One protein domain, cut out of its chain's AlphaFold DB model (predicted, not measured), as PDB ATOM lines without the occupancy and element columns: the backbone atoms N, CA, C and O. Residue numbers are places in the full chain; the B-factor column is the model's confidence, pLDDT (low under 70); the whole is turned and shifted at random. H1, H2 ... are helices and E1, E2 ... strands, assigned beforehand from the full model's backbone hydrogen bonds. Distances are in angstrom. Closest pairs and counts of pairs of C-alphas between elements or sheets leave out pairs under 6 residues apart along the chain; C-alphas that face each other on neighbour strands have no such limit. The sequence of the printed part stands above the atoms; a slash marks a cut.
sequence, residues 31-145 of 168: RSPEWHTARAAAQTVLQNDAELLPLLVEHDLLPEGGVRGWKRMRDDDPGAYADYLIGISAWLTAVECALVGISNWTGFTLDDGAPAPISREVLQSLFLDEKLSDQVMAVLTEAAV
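What this domain is: This is residues 31 to 145 of the 168 residues of an uncharacterized protein of Brevundimonas vesicularis (UniProt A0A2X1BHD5). One long helix, H4, runs through the middle as a spine; H1 crosses it steeply on one side, while H5 and H6 pack at its later half, H6 on the side away from H1. H2 and H3 form a helical hairpin that leads from the last end of H1 to the first end of H4, and beyond the other end of H4 the short strand E1 leads into a long loop, residues 106 to 119. The printed part has 115 residues, with six named helices and one named strand in the order H1, H2, H3, H4, E1, H5, H6, and its class is mostly helix. It is compact, with a radius of gyration of the C-alphas of 15.5 A, and spans 47 by 37 by 24 A.

How they stand to each other: H1, residues 32 to 47, and H2, residues 49 to 58, only just touch, only at the corner by their tight link, with 3 pairs of C-alphas within 8 A; the closest are those of Val 45 and Leu 52, 5.8 A apart. H2 and H3, residues 66 to 76, are a helical hairpin and only just touch, with 3 pairs within 8 A, closest at Val 57 and Val 67, 8.0 A. H4, residues 78 to 101, is the hub, touching four helices. H1 touches it at a steep tilt of 44 degrees, opposite ways, the C-alphas of Ala 38 and Glu 96 being closest at 4.9 A. H3 touches residues 80 to 81 of H4 alone, closest at Arg 74 and Tyr 81, 5.3 A. E1, residues 102 to 105, pairs with no named strand. H5, residues 120 to 126, touches H4 at 72 degrees, only just about perpendicular, closest at Val 95 and Leu 123, 5.9 A. H6, residues 130 to 144, only just touches H4, with 3 pairs within 8 A, closest at Ala 98 and Leu 140, 7.3 A. H1 and H6 are apart. Every O i to N i+4 pair is within hydrogen-bond range in H1, H3, H5 and H6; in H2 it is 4 of 6 and in H4 19 of 20.

Where its parts are: H1 begins at C-alpha 32, (121.192, 118.036, 176.903), and is 22.2 A long. H2 and H3 measure 13.9 A and 15.2 A. H4 runs 33.5 A from C-alpha 78 at (116.433, 137.670, 200.879). E1 is 7.3 A long and H5 9.9 A. H6, 19.6 A long, ends at C-alpha 144, (114.240, 123.053, 171.335).

The domain as a whole: The C-alphas farthest apart are those of Asp 76 and Gly 113, 49.4 A. The printed part has no cut, and the link from E1 to H5, 14 residues, is long. Mean pLDDT of the printed part is 81.9; residues 107 to 117 and 142 to 145 are under 70.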
ATOM      1  N   ARG A  31     121.460 119.905 172.388       77.06
ATOM      2  CA  ARG A  31     121.469 118.623 173.101       77.06
ATOM      3  C   ARG A  31     121.542 118.875 174.609       77.06
ATOM      4  O   ARG A  31     122.026 119.926 175.025       77.06
ATOM      5  N   SER A  32     121.149 117.900 175.434       74.75
ATOM      6  CA  SER A  32     121.192 118.036 176.903       74.75
ATOM      7  C   SER A  32     122.539 118.539 177.435       74.75
ATOM      8  O   SER A  32     122.524 119.471 178.233       74.75
ATOM      9  N   PRO A  33     123.704 118.028 176.975       77.19
ATOM     10  CA  PRO A  33     124.993 118.535 177.446       77.19
ATOM     11  C   PRO A  33     125.181 120.028 177.166       77.19
ATOM     12  O   PRO A  33     125.657 120.755 178.024       77.19
ATOM     13  N   GLU A  34     124.748 120.498 175.997       81.31
ATOM     14  CA  GLU A  34     124.881 121.897 175.587       81.31
ATOM     15  C   GLU A  34     123.971 122.808 176.413       81.31
ATOM     16  O   GLU A  34     124.390 123.885 176.828       81.31
ATOM     17  N   TRP A  35     122.753 122.350 176.714       81.75
ATOM     18  CA  TRP A  35     121.853 123.060 177.620       81.75
ATOM     19  C   TRP A  35     122.409 123.121 179.047       81.75
ATOM     20  O   TRP A  35     122.385 124.180 179.671       81.75
ATOM     21  N   HIS A  36     122.960 122.016 179.561       80.19
ATOM     22  CA  HIS A  36     123.600 122.005 180.877       80.19
ATOM     23  C   HIS A  36     124.816 122.935 180.923       80.19
ATOM     24  O   HIS A  36     124.980 123.651 181.907       80.19
ATOM     25  N   THR A  37     125.630 122.978 179.863       85.00
ATOM     26  CA  THR A  37     126.749 123.922 179.745       85.00
ATOM     27  C   THR A  37     126.262 125.369 179.724       85.00
ATOM     28  O   THR A  37     126.787 126.183 180.479       85.00
ATOM     29  N   ALA A  38     125.236 125.688 178.931       83.75
ATOM     30  CA  ALA A  38     124.653 127.028 178.873       83.75
ATOM     31  C   ALA A  38     124.088 127.460 180.238       83.75
ATOM     32  O   ALA A  38     124.371 128.553 180.724       83.75
ATOM     33  N   ARG A  39     123.357 126.567 180.913       85.94
ATOM     34  CA  ARG A  39     122.840 126.809 182.265       85.94
ATOM     35  C   ARG A  39     123.962 126.995 183.288       85.94
ATOM     36  O   ARG A  39     123.849 127.857 184.153       85.94
ATOM     37  N   ALA A  40     125.028 126.199 183.214       88.00
ATOM     38  CA  ALA A  40     126.175 126.340 184.105       88.00
ATOM     39  C   ALA A  40     126.880 127.690 183.899       88.00
ATOM     40  O   ALA A  40     127.173 128.364 184.881       88.00
ATOM     41  N   ALA A  41     127.065 128.122 182.648       89.06
ATOM     42  CA  ALA A  41     127.632 129.430 182.328       89.06
ATOM     43  C   ALA A  41     126.771 130.582 182.876       89.06
ATOM     44  O   ALA A  41     127.297 131.488 183.523       89.06
ATOM     45  N   ALA A  42     125.445 130.511 182.707       88.94
ATOM     46  CA  ALA A  42     124.516 131.479 183.289       88.94
ATOM     47  C   ALA A  42     124.596 131.502 184.825       88.94
ATOM     48  O   ALA A  42     124.609 132.567 185.440       88.94
ATOM     49  N   GLN A  43     124.702 130.327 185.453       92.81
ATOM     50  CA  GLN A  43     124.828 130.203 186.903       92.81
ATOM     51  C   GLN A  43     126.144 130.789 187.432       92.81
ATOM     52  O   GLN A  43     126.141 131.375 188.514       92.81
ATOM     53  N   THR A  44     127.246 130.657 186.685       94.31
ATOM     54  CA  THR A  44     128.534 131.274 187.028       94.31
ATOM     55  C   THR A  44     128.423 132.794 187.077       94.31
ATOM     56  O   THR A  44     128.840 133.387 188.068       94.31
ATOM     57  N   VAL A  45     127.794 133.411 186.069       93.00
ATOM     58  CA  VAL A  45     127.556 134.865 186.057       93.00
ATOM     59  C   VAL A  45     126.665 135.271 187.231       93.00
ATOM     60  O   VAL A  45     126.993 136.200 187.960       93.00
ATOM     61  N   LEU A  46     125.574 134.535 187.475       93.31
ATOM     62  CA  LEU A  46     124.620 134.833 188.551       93.31
ATOM     63  C   LEU A  46     125.255 134.796 189.955       93.31
ATOM     64  O   LEU A  46     124.788 135.481 190.857       93.31
ATOM     65  N   GLN A  47     126.294 133.981 190.154       92.88
ATOM     66  CA  GLN A  47     127.004 133.848 191.433       92.88
ATOM     67  C   GLN A  47     128.163 134.839 191.596       92.88
ATOM     68  O   GLN A  47     128.741 134.919 192.680       92.88
ATOM     69  N   ASN A  48     128.521 135.574 190.542       94.06
ATOM     70  CA  ASN A  48     129.620 136.526 190.557       94.06
ATOM     71  C   ASN A  48     129.089 137.960 190.480       94.06
ATOM     72  O   ASN A  48     128.909 138.504 189.395       94.06
ATOM     73  N   ASP A  49     128.915 138.610 191.632       91.94
ATOM     74  CA  ASP A  49     128.444 140.001 191.714       91.94
ATOM     75  C   ASP A  49     129.283 140.984 190.876       91.94
ATOM     76  O   ASP A  49     128.750 141.976 190.378       91.94
ATOM     77  N   ALA A  50     130.586 140.728 190.710       92.12
ATOM     78  CA  ALA A  50     131.468 141.591 189.924       92.12
ATOM     79  C   ALA A  50     131.197 141.496 188.415       92.12
ATOM     80  O   ALA A  50     131.452 142.460 187.700       92.12
ATOM     81  N   GLU A  51     130.668 140.366 187.943       92.19
ATOM     82  CA  GLU A  51     130.212 140.184 186.560       92.19
ATOM     83  C   GLU A  51     128.729 140.536 186.405       92.19
ATOM     84  O   GLU A  51     128.338 141.154 185.418       92.19
ATOM     85  N   LEU A  52     127.903 140.187 187.390       92.75
ATOM     86  CA  LEU A  52     126.462 140.390 187.351       92.75
ATOM     87  C   LEU A  52     126.089 141.871 187.427       92.75
ATOM     88  O   LEU A  52     125.273 142.339 186.640       92.75
ATOM     89  N   LEU A  53     126.669 142.627 188.363       92.62
ATOM     90  CA  LEU A  53     126.254 144.009 188.601       92.62
ATOM     91  C   LEU A  53     126.484 144.931 187.387       92.62
ATOM     92  O   LEU A  53     125.569 145.698 187.081       92.62
ATOM     93  N   PRO A  54     127.626 144.872 186.670       92.94
ATOM     94  CA  PRO A  54     127.793 145.611 185.420       92.94
ATOM     95  C   PRO A  54     126.718 145.283 184.385       92.94
ATOM     96  O   PRO A  54     126.152 146.207 183.816       92.94
ATOM     97  N   LEU A  55     126.371 144.001 184.215       90.38
ATOM     98  CA  LEU A  55     125.313 143.587 183.288       90.38
ATOM     99  C   LEU A  55     123.957 144.172 183.684       90.38
ATOM    100  O   LEU A  55     123.227 144.664 182.833       90.38
ATOM    101  N   LEU A  56     123.624 144.160 184.975       91.56
ATOM    102  CA  LEU A  56     122.365 144.737 185.445       91.56
ATOM    103  C   LEU A  56     122.287 146.249 185.195       91.56
ATOM    104  O   LEU A  56     121.210 146.763 184.910       91.56
ATOM    105  N   VAL A  57     123.411 146.959 185.316       91.50
ATOM    106  CA  VAL A  57     123.496 148.402 185.046       91.50
ATOM    107  C   VAL A  57     123.395 148.689 183.550       91.50
ATOM    108  O   VAL A  57     122.630 149.558 183.152       91.50
ATOM    109  N   GLU A  58     124.177 147.981 182.736       90.06
ATOM    110  CA  GLU A  58     124.255 148.180 181.285       90.06
ATOM    111  C   GLU A  58     122.899 147.972 180.605       90.06
ATOM    112  O   GLU A  58     122.530 148.730 179.711       90.06
ATOM    113  N   HIS A  59     122.144 146.986 181.087       85.19
ATOM    114  CA  HIS A  59     120.866 146.562 180.516       85.19
ATOM    115  C   HIS A  59     119.639 147.138 181.241       85.19
ATOM    116  O   HIS A  59     118.525 146.693 180.987       85.19
ATOM    117  N   ASP A  60     119.828 148.104 182.150       87.19
ATOM    118  CA  ASP A  60     118.764 148.733 182.959       87.19
ATOM    119  C   ASP A  60     117.844 147.720 183.677       87.19
ATOM    120  O   ASP A  60     116.633 147.884 183.794       87.19
ATOM    121  N   LEU A  61     118.441 146.630 184.168       89.81
ATOM    122  CA  LEU A  61     117.749 145.533 184.855       89.81
ATOM    123  C   LEU A  61     117.728 145.698 186.376       89.81
ATOM    124  O   LEU A  61     117.243 144.821 187.093       89.81
ATOM    125  N   LEU A  62     118.292 146.788 186.896       92.69
ATOM    126  CA  LEU A  62     118.330 147.028 188.330       92.69
ATOM    127  C   LEU A  62     116.918 147.245 188.900       92.69
ATOM    128  O   LEU A  62     116.083 147.893 188.272       92.69
ATOM    129  N   PRO A  63     116.658 146.784 190.135       91.31
ATOM    130  CA  PRO A  63     115.412 147.095 190.817       91.31
ATOM    131  C   PRO A  63     115.303 148.597 191.119       91.31
ATOM    132  O   PRO A  63     116.279 149.354 191.046       91.31
ATOM    133  N   GLU A  64     114.111 149.025 191.534       89.12
ATOM    134  CA  GLU A  64     113.856 150.409 191.929       89.12
ATOM    135  C   GLU A  64     114.887 150.903 192.965       89.12
ATOM    136  O   GLU A  64     115.214 150.230 193.946       89.12
ATOM    137  N   GLY A  65     115.442 152.097 192.731       90.44
ATOM    138  CA  GLY A  65     116.552 152.634 193.527       90.44
ATOM    139  C   GLY A  65     117.947 152.170 193.077       90.44
ATOM    140  O   GLY A  65     118.940 152.477 193.750       90.44
ATOM    141  N   GLY A  66     118.046 151.460 191.950       93.06
ATOM    142  CA  GLY A  66     119.297 151.114 191.282       93.06
ATOM    143  C   GLY A  66     120.193 150.210 192.129       93.06
ATOM    144  O   GLY A  66     119.728 149.358 192.885       93.06
ATOM    145  N   VAL A  67     121.510 150.442 192.081       93.69
ATOM    146  CA  VAL A  67     122.502 149.656 192.846       93.69
ATOM    147  C   VAL A  67     122.220 149.675 194.354       93.69
ATOM    148  O   VAL A  67     122.473 148.691 195.047       93.69
ATOM    149  N   ARG A  68     121.690 150.785 194.891       94.12
ATOM    150  CA  ARG A  68     121.319 150.867 196.315       94.12
ATOM    151  C   ARG A  68     120.102 150.001 196.627       94.12
ATOM    152  O   ARG A  68     120.108 149.341 197.661       94.12
ATOM    153  N   GLY A  69     119.097 150.000 195.750       92.88
ATOM    154  CA  GLY A  69     117.923 149.133 195.858       92.88
ATOM    155  C   GLY A  69     118.304 147.658 195.798       92.88
ATOM    156  O   GLY A  69     117.901 146.887 196.661       92.88
ATOM    157  N   TRP A  70     119.182 147.296 194.862       93.19
ATOM    158  CA  TRP A  70     119.703 145.937 194.719       93.19
ATOM    159  C   TRP A  70     120.448 145.454 195.971       93.19
ATOM    160  O   TRP A  70     120.145 144.382 196.491       93.19
ATOM    161  N   LYS A  71     121.364 146.269 196.519       93.31
ATOM    162  CA  LYS A  71     122.069 145.934 197.771       93.31
ATOM    163  C   LYS A  71     121.108 145.779 198.945       93.31
ATOM    164  O   LYS A  71     121.221 144.816 199.689       93.31
ATOM    165  N   ARG A  72     120.149 146.701 199.086       94.44
ATOM    166  CA  ARG A  72     119.137 146.632 200.147       94.44
ATOM    167  C   ARG A  72     118.311 145.357 200.045       94.44
ATOM    168  O   ARG A  72     118.115 144.693 201.046       94.44
ATOM    169  N   MET A  73     117.852 145.006 198.847       94.12
ATOM    170  CA  MET A  73     117.093 143.777 198.623       94.12
ATOM    171  C   MET A  73     117.911 142.553 199.046       94.12
ATOM    172  O   MET A  73     117.432 141.730 199.809       94.12
ATOM    173  N   ARG A  74     119.179 142.479 198.633       91.94
ATOM    174  CA  ARG A  74     120.078 141.383 199.009       91.94
ATOM    175  C   ARG A  74     120.305 141.272 200.520       91.94
ATOM    176  O   ARG A  74     120.352 140.162 201.041       91.94
ATOM    177  N   ASP A  75     120.492 142.405 201.193       94.25
ATOM    178  CA  ASP A  75     120.911 142.441 202.594       94.25
ATOM    179  C   ASP A  75     119.707 142.363 203.565       94.25
ATOM    180  O   ASP A  75     119.802 141.705 204.603       94.25
ATOM    181  N   ASP A  76     118.567 142.974 203.212       95.12
ATOM    182  CA  ASP A  76     117.401 143.156 204.093       95.12
ATOM    183  C   ASP A  76     116.176 142.299 203.704       95.12
ATOM    184  O   ASP A  76     115.325 142.041 204.558       95.12
ATOM    185  N   ASP A  77     116.059 141.848 202.446       93.00
ATOM    186  CA  ASP A  77     114.919 141.053 201.947       93.00
ATOM    187  C   ASP A  77     115.369 139.882 201.043       93.00
ATOM    188  O   ASP A  77     115.227 139.915 199.812       93.00
ATOM    189  N   PRO A  78     115.906 138.800 201.637       89.31
ATOM    190  CA  PRO A  78     116.433 137.670 200.879       89.31
ATOM    191  C   PRO A  78     115.363 136.929 200.063       89.31
ATOM    192  O   PRO A  78     115.707 136.259 199.091       89.31
ATOM    193  N   GLY A  79     114.082 137.043 200.435       91.25
ATOM    194  CA  GLY A  79     112.972 136.475 199.670       91.25
ATOM    195  C   GLY A  79     112.774 137.219 198.354       91.25
ATOM    196  O   GLY A  79     112.860 136.612 197.288       91.25
ATOM    197  N   ALA A  80     112.621 138.545 198.422       90.56
ATOM    198  CA  ALA A  80     112.523 139.381 197.227       90.56
ATOM    199  C   ALA A  80     113.778 139.278 196.345       90.56
ATOM    200  O   ALA A  80     113.675 139.253 195.118       90.56
ATOM    201  N   TYR A  81     114.960 139.161 196.958       92.12
ATOM    202  CA  TYR A  81     116.208 138.965 196.225       92.12
ATOM    203  C   TYR A  81     116.230 137.644 195.448       92.12
ATOM    204  O   TYR A  81     116.636 137.620 194.286       92.12
ATOM    205  N   ALA A  82     115.771 136.547 196.058       89.88
ATOM    206  CA  ALA A  82     115.690 135.253 195.387       89.88
ATOM    207  C   ALA A  82     114.723 135.291 194.194       89.88
ATOM    208  O   ALA A  82     115.089 134.841 193.108       89.88
ATOM    209  N   ASP A  83     113.539 135.882 194.367       90.19
ATOM    210  CA  ASP A  83     112.544 136.015 193.295       90.19
ATOM    211  C   ASP A  83     113.062 136.876 192.135       90.19
ATOM    212  O   ASP A  83     112.922 136.507 190.966       90.19
ATOM    213  N   TYR A  84     113.742 137.981 192.445       91.56
ATOM    214  CA  TYR A  84     114.427 138.806 191.452       91.56
ATOM    215  C   TYR A  84     115.465 137.996 190.657       91.56
ATOM    216  O   TYR A  84     115.473 138.021 189.421       91.56
ATOM    217  N   LEU A  85     116.307 137.211 191.339       91.19
ATOM    218  CA  LEU A  85     117.327 136.390 190.684       91.19
ATOM    219  C   LEU A  85     116.748 135.258 189.822       91.19
ATOM    220  O   LEU A  85     117.426 134.833 188.888       91.19
ATOM    221  N   ILE A  86     115.520 134.784 190.067       89.12
ATOM    222  CA  ILE A  86     114.859 133.800 189.188       89.12
ATOM    223  C   ILE A  86     114.657 134.386 187.787       89.12
ATOM    224  O   ILE A  86     114.995 133.735 186.795       89.12
ATOM    225  N   GLY A  87     114.161 135.625 187.699       84.69
ATOM    226  CA  GLY A  87     113.974 136.319 186.422       84.69
ATOM    227  C   GLY A  87     115.299 136.530 185.689       84.69
ATOM    228  O   GLY A  87     115.433 136.175 184.515       84.69
ATOM    229  N   ILE A  88     116.315 137.009 186.411       90.56
ATOM    230  CA  ILE A  88     117.662 137.216 185.860       90.56
ATOM    231  C   ILE A  88     118.298 135.895 185.402       90.56
ATOM    232  O   ILE A  88     118.909 135.834 184.337       90.56
ATOM    233  N   SER A  89     118.121 134.813 186.164       86.50
ATOM    234  CA  SER A  89     118.617 133.480 185.814       86.50
ATOM    235  C   SER A  89     117.981 132.947 184.531       86.50
ATOM    236  O   SER A  89     118.685 132.395 183.679       86.50
ATOM    237  N   ALA A  90     116.669 133.131 184.361       83.44
ATOM    238  CA  ALA A  90     115.963 132.730 183.149       83.44
ATOM    239  C   ALA A  90     116.475 133.499 181.921       83.44
ATOM    240  O   ALA A  90     116.785 132.880 180.902       83.44
ATOM    241  N   TRP A  91     116.645 134.819 182.047       85.44
ATOM    242  CA  TRP A  91     117.189 135.670 180.987       85.44
ATOM    243  C   TRP A  91     118.630 135.289 180.613       85.44
ATOM    244  O   TRP A  91     118.904 135.014 179.445       85.44
ATOM    245  N   LEU A  92     119.537 135.154 181.590       85.56
ATOM    246  CA  LEU A  92     120.919 134.719 181.339       85.56
ATOM    247  C   LEU A  92     120.968 133.334 180.681       85.56
ATOM    248  O   LEU A  92     121.726 133.115 179.742       85.56
ATOM    249  N   THR A  93     120.130 132.396 181.129       84.62
ATOM    250  CA  THR A  93     120.069 131.053 180.532       84.62
ATOM    251  C   THR A  93     119.609 131.108 179.075       84.62
ATOM    252  O   THR A  93     120.149 130.377 178.244       84.62
ATOM    253  N   ALA A  94     118.643 131.970 178.743       82.06
ATOM    254  CA  ALA A  94     118.186 132.171 177.370       82.06
ATOM    255  C   ALA A  94     119.299 132.744 176.478       82.06
ATOM    256  O   ALA A  94     119.529 132.215 175.389       82.06
ATOM    257  N   VAL A  95     120.042 133.742 176.971       84.25
ATOM    258  CA  VAL A  95     121.218 134.313 176.292       84.25
ATOM    259  C   VAL A  95     122.266 133.233 176.008       84.25
ATOM    260  O   VAL A  95     122.696 133.079 174.864       84.25
ATOM    261  N   GLU A  96     122.644 132.434 177.009       87.31
ATOM    262  CA  GLU A  96     123.641 131.369 176.829       87.31
ATOM    263  C   GLU A  96     123.157 130.268 175.880       87.31
ATOM    264  O   GLU A  96     123.918 129.766 175.050       87.31
ATOM    265  N   CYS A  97     121.874 129.907 175.941       83.69
ATOM    266  CA  CYS A  97     121.297 128.952 174.998       83.69
ATOM    267  C   CYS A  97     121.313 129.498 173.566       83.69
ATOM    268  O   CYS A  97     121.618 128.757 172.632       83.69
ATOM    269  N   ALA A  98     121.019 130.785 173.381       81.56
ATOM    270  CA  ALA A  98     121.061 131.437 172.080       81.56
ATOM    271  C   ALA A  98     122.487 131.483 171.508       81.56
ATOM    272  O   ALA A  98     122.676 131.142 170.342       81.56
ATOM    273  N   LEU A  99     123.494 131.797 172.330       84.12
ATOM    274  CA  LEU A  99     124.906 131.787 171.921       84.12
ATOM    275  C   LEU A  99     125.345 130.435 171.352       84.12
ATOM    276  O   LEU A  99     126.073 130.372 170.365       84.12
ATOM    277  N   VAL A 100     124.894 129.343 171.968       82.69
ATOM    278  CA  VAL A 100     125.249 127.988 171.529       82.69
ATOM    279  C   VAL A 100     124.362 127.519 170.366       82.69
ATOM    280  O   VAL A 100     124.805 126.751 169.504       82.69
ATOM    281  N   GLY A 101     123.096 127.940 170.363       77.62
ATOM    282  CA  GLY A 101     122.039 127.429 169.495       77.62
ATOM    283  C   GLY A 101     121.875 128.169 168.173       77.62
ATOM    284  O   GLY A 101     121.360 127.578 167.226       77.62
ATOM    285  N   ILE A 102     122.303 129.423 168.049       82.00
ATOM    286  CA  ILE A 102     122.196 130.142 166.778       82.00
ATOM    287  C   ILE A 102     123.360 129.741 165.872       82.00
ATOM    288  O   ILE A 102     124.524 129.983 166.174       82.00
ATOM    289  N   SER A 103     123.041 129.102 164.748       78.56
ATOM    290  CA  SER A 103     124.031 128.618 163.780       78.56
ATOM    291  C   SER A 103     124.223 129.547 162.585       78.56
ATOM    292  O   SER A 103     125.245 129.462 161.912       78.56
ATOM    293  N   ASN A 104     123.231 130.386 162.278       76.19
ATOM    294  CA  ASN A 104     123.340 131.396 161.230       76.19
ATOM    295  C   ASN A 104     122.442 132.597 161.542       76.19
ATOM    296  O   ASN A 104     121.374 132.443 162.139       76.19
ATOM    297  N   TRP A 105     122.871 133.779 161.111       76.12
ATOM    298  CA  TRP A 105     122.204 135.048 161.371       76.12
ATOM    299  C   TRP A 105     122.500 136.034 160.259       76.12
ATOM    300  O   TRP A 105     123.657 136.307 159.947       76.12
ATOM    301  N   THR A 106     121.435 136.557 159.663       70.00
ATOM    302  CA  THR A 106     121.518 137.606 158.639       70.00
ATOM    303  C   THR A 106     121.201 138.993 159.191       70.00
ATOM    304  O   THR A 106     121.417 139.968 158.487       70.00
ATOM    305  N   GLY A 107     120.752 139.061 160.450       63.16
ATOM    306  CA  GLY A 107     120.789 140.213 161.345       63.16
ATOM    307  C   GLY A 107     120.179 141.543 160.946       63.16
ATOM    308  O   GLY A 107     119.434 141.659 159.981       63.16
ATOM    309  N   PHE A 108     120.501 142.542 161.774       61.28
ATOM    310  CA  PHE A 108     120.360 143.963 161.466       61.28
ATOM    311  C   PHE A 108     121.658 144.439 160.848       61.28
ATOM    312  O   PHE A 108     122.739 144.144 161.363       61.28
ATOM    313  N   THR A 109     121.539 145.157 159.741       53.88
ATOM    314  CA  THR A 109     122.675 145.802 159.102       53.88
ATOM    315  C   THR A 109     123.158 146.946 159.981       53.88
ATOM    316  O   THR A 109     122.368 147.826 160.327       53.88
ATOM    317  N   LEU A 110     124.443 146.934 160.325       54.81
ATOM    318  CA  LEU A 110     125.145 148.115 160.816       54.81
ATOM    319  C   LEU A 110     125.147 149.196 159.717       54.81
ATOM    320  O   LEU A 110     124.743 148.943 158.579       54.81
ATOM    321  N   ASP A 111     125.630 150.397 160.035       52.12
ATOM    322  CA  ASP A 111     125.713 151.514 159.079       52.12
ATOM    323  C   ASP A 111     126.511 151.174 157.798       52.12
ATOM    324  O   ASP A 111     126.378 151.850 156.778       52.12
ATOM    325  N   ASP A 112     127.317 150.108 157.825       53.75
ATOM    326  CA  ASP A 112     128.100 149.586 156.700       53.75
ATOM    327  C   ASP A 112     127.370 148.526 155.844       53.75
ATOM    328  O   ASP A 112     127.926 148.032 154.861       53.75
ATOM    329  N   GLY A 113     126.124 148.177 156.182       55.09
ATOM    330  CA  GLY A 113     125.329 147.181 155.465       55.09
ATOM    331  C   GLY A 113     125.638 145.724 155.830       55.09
ATOM    332  O   GLY A 113     125.003 144.826 155.274       55.09
ATOM    333  N   ALA A 114     126.575 145.458 156.748       55.53
ATOM    334  CA  ALA A 114     126.885 144.111 157.215       55.53
ATOM    335  C   ALA A 114     126.061 143.753 158.465       55.53
ATOM    336  O   ALA A 114     125.847 144.604 159.333       55.53
ATOM    337  N   PRO A 115     125.591 142.502 158.601       63.22
ATOM    338  CA  PRO A 115     124.930 142.079 159.823       63.22
ATOM    339  C   PRO A 115     125.868 142.128 161.020       63.22
ATOM    340  O   PRO A 115     126.977 141.592 160.964       63.22
ATOM    341  N   ALA A 116     125.393 142.704 162.126       65.75
ATOM    342  CA  ALA A 116     126.119 142.644 163.387       65.75
ATOM    343  C   ALA A 116     126.371 141.171 163.783       65.75
ATOM    344  O   ALA A 116     125.438 140.356 163.718       65.75
ATOM    345  N   PRO A 117     127.605 140.806 164.183       69.88
ATOM    346  CA  PRO A 117     127.904 139.452 164.628       69.88
ATOM    347  C   PRO A 117     127.101 139.116 165.889       69.88
ATOM    348  O   PRO A 117     126.854 139.978 166.732       69.88
ATOM    349  N   ILE A 118     126.722 137.845 166.047       74.81
ATOM    350  CA  ILE A 118     126.079 137.378 167.280       74.81
ATOM    351  C   ILE A 118     127.136 137.298 168.377       74.81
ATOM    352  O   ILE A 118     127.901 136.336 168.457       74.81
ATOM    353  N   SER A 119     127.167 138.326 169.218       80.69
ATOM    354  CA  SER A 119     127.901 138.345 170.479       80.69
ATOM    355  C   SER A 119     126.942 138.193 171.663       80.69
ATOM    356  O   SER A 119     125.720 138.322 171.526       80.69
ATOM    357  N   ARG A 120     127.502 137.929 172.850       82.19
ATOM    358  CA  ARG A 120     126.731 137.885 174.102       82.19
ATOM    359  C   ARG A 120     126.030 139.220 174.356       82.19
ATOM    360  O   ARG A 120     124.846 139.216 174.655       82.19
ATOM    361  N   GLU A 121     126.742 140.328 174.178       80.94
ATOM    362  CA  GLU A 121     126.245 141.699 174.382       80.94
ATOM    363  C   GLU A 121     125.049 142.021 173.473       80.94
ATOM    364  O   GLU A 121     124.035 142.560 173.924       80.94
ATOM    365  N   VAL A 122     125.126 141.617 172.196       77.38
ATOM    366  CA  VAL A 122     124.009 141.759 171.253       77.38
ATOM    367  C   VAL A 122     122.807 140.973 171.760       77.38
ATOM    368  O   VAL A 122     121.730 141.537 171.905       77.38
ATOM    369  N   LEU A 123     122.974 139.690 172.086       79.62
ATOM    370  CA  LEU A 123     121.860 138.865 172.554       79.62
ATOM    371  C   LEU A 123     121.252 139.386 173.857       79.62
ATOM    372  O   LEU A 123     120.032 139.453 173.949       79.62
ATOM    373  N   GLN A 124     122.073 139.802 174.822       81.56
ATOM    374  CA  GLN A 124     121.601 140.412 176.066       81.56
ATOM    375  C   GLN A 124     120.644 141.568 175.782       81.56
ATOM    376  O   GLN A 124     119.527 141.550 176.290       81.56
ATOM    377  N   SER A 125     121.035 142.478 174.889       78.69
ATOM    378  CA  SER A 125     120.216 143.626 174.486       78.69
ATOM    379  C   SER A 125     118.927 143.200 173.769       78.69
ATOM    380  O   SER A 125     117.852 143.729 174.037       78.69
ATOM    381  N   LEU A 126     119.008 142.217 172.864       75.25
ATOM    382  CA  LEU A 126     117.855 141.749 172.084       75.25
ATOM    383  C   LEU A 126     116.808 141.019 172.938       75.25
ATOM    384  O   LEU A 126     115.621 141.108 172.637       75.25
ATOM    385  N   PHE A 127     117.219 140.322 174.001       78.38
ATOM    386  CA  PHE A 127     116.292 139.649 174.919       78.38
ATOM    387  C   PHE A 127     115.573 140.607 175.886       78.38
ATOM    388  O   PHE A 127     114.678 140.156 176.604       78.38
ATOM    389  N   LEU A 128     115.926 141.900 175.899       79.94
ATOM    390  CA  LEU A 128     115.184 142.947 176.619       79.94
ATOM    391  C   LEU A 128     114.003 143.495 175.807       79.94
ATOM    392  O   LEU A 128     113.027 143.961 176.391       79.94
ATOM    393  N   ASP A 129     114.069 143.453 174.472       79.12
ATOM    394  CA  ASP A 129     112.930 143.814 173.627       79.12
ATOM    395  C   ASP A 129     111.904 142.678 173.670       79.12
ATOM    396  O   ASP A 129     112.164 141.589 173.168       79.12
ATOM    397  N   GLU A 130     110.733 142.921 174.256       76.31
ATOM    398  CA  GLU A 130     109.694 141.900 174.451       76.31
ATOM    399  C   GLU A 130     109.293 141.210 173.134       76.31
ATOM    400  O   GLU A 130     109.194 139.986 173.069       76.31
ATOM    401  N   LYS A 131     109.150 141.967 172.038       74.38
ATOM    402  CA  LYS A 131     108.707 141.418 170.746       74.38
ATOM    403  C   LYS A 131     109.785 140.586 170.077       74.38
ATOM    404  O   LYS A 131     109.464 139.647 169.341       74.38
ATOM    405  N   LEU A 132     111.048 140.962 170.238       73.31
ATOM    406  CA  LEU A 132     112.157 140.190 169.702       73.31
ATOM    407  C   LEU A 132     112.466 138.987 170.580       73.31
ATOM    408  O   LEU A 132     112.653 137.898 170.046       73.31
ATOM    409  N   SER A 133     112.467 139.177 171.895       76.31
ATOM    410  CA  SER A 133     112.606 138.129 172.896       76.31
ATOM    411  C   SER A 133     111.581 137.032 172.642       76.31
ATOM    412  O   SER A 133     111.973 135.887 172.451       76.31
ATOM    413  N   ASP A 134     110.303 137.373 172.456       77.94
ATOM    414  CA  ASP A 134     109.253 136.409 172.115       77.94
ATOM    415  C   ASP A 134     109.528 135.668 170.806       77.94
ATOM    416  O   ASP A 134     109.379 134.449 170.735       77.94
ATOM    417  N   GLN A 135     109.954 136.374 169.754       75.38
ATOM    418  CA  GLN A 135     110.260 135.750 168.466       75.38
ATOM    419  C   GLN A 135     111.470 134.815 168.564       75.38
ATOM    420  O   GLN A 135     111.411 133.680 168.091       75.38
ATOM    421  N   VAL A 136     112.556 135.256 169.196       74.25
ATOM    422  CA  VAL A 136     113.779 134.466 169.366       74.25
ATOM    423  C   VAL A 136     113.517 133.291 170.302       74.25
ATOM    424  O   VAL A 136     113.920 132.175 169.986       74.25
ATOM    425  N   MET A 137     112.773 133.487 171.390       75.50
ATOM    426  CA  MET A 137     112.355 132.420 172.297       75.50
ATOM    427  C   MET A 137     111.402 131.442 171.625       75.50
ATOM    428  O   MET A 137     111.534 130.245 171.855       75.50
ATOM    429  N   ALA A 138     110.489 131.887 170.763       76.81
ATOM    430  CA  ALA A 138     109.631 130.994 169.991       76.81
ATOM    431  C   ALA A 138     110.455 130.137 169.021       76.81
ATOM    432  O   ALA A 138     110.257 128.926 168.962       76.81
ATOM    433  N   VAL A 139     111.430 130.732 168.323       73.25
ATOM    434  CA  VAL A 139     112.338 130.004 167.422       73.25
ATOM    435  C   VAL A 139     113.219 129.032 168.209       73.25
ATOM    436  O   VAL A 139     113.348 127.873 167.818       73.25
ATOM    437  N   LEU A 140     113.791 129.470 169.335       71.56
ATOM    438  CA  LEU A 140     114.564 128.621 170.240       71.56
ATOM    439  C   LEU A 140     113.702 127.493 170.793       71.56
ATOM    440  O   LEU A 140     114.166 126.366 170.812       71.56
ATOM    441  N   THR A 141     112.452 127.749 171.170       71.00
ATOM    442  CA  THR A 141     111.511 126.740 171.677       71.00
ATOM    443  C   THR A 141     111.112 125.740 170.588       71.00
ATOM    444  O   THR A 141     111.071 124.533 170.832       71.00
ATOM    445  N   GLU A 142     110.871 126.207 169.360       69.19
ATOM    446  CA  GLU A 142     110.560 125.373 168.193       69.19
ATOM    447  C   GLU A 142     111.762 124.509 167.778       69.19
ATOM    448  O   GLU A 142     111.602 123.329 167.455       69.19
ATOM    449  N   ALA A 143     112.974 125.061 167.852       65.50
ATOM    450  CA  ALA A 143     114.212 124.306 167.700       65.50
ATOM    451  C   ALA A 143     114.453 123.371 168.899       65.50
ATOM    452  O   ALA A 143     115.023 122.287 168.740       65.50
ATOM    453  N   ALA A 144     114.008 123.770 170.094       59.22
ATOM    454  CA  ALA A 144     114.240 123.053 171.335       59.22
ATOM    455  C   ALA A 144     113.306 121.870 171.545       59.22
ATOM    456  O   ALA A 144     113.752 121.013 172.303       59.22
ATOM    457  N   VAL A 145     112.102 121.807 170.923       49.38
ATOM    458  CA  VAL A 145     111.018 120.812 171.168       49.38
ATOM    459  C   VAL A 145     111.485 119.719 172.127       49.38
ATOM    460  O   VAL A 145     112.180 118.758 171.775       49.38
TER     461      VAL A 145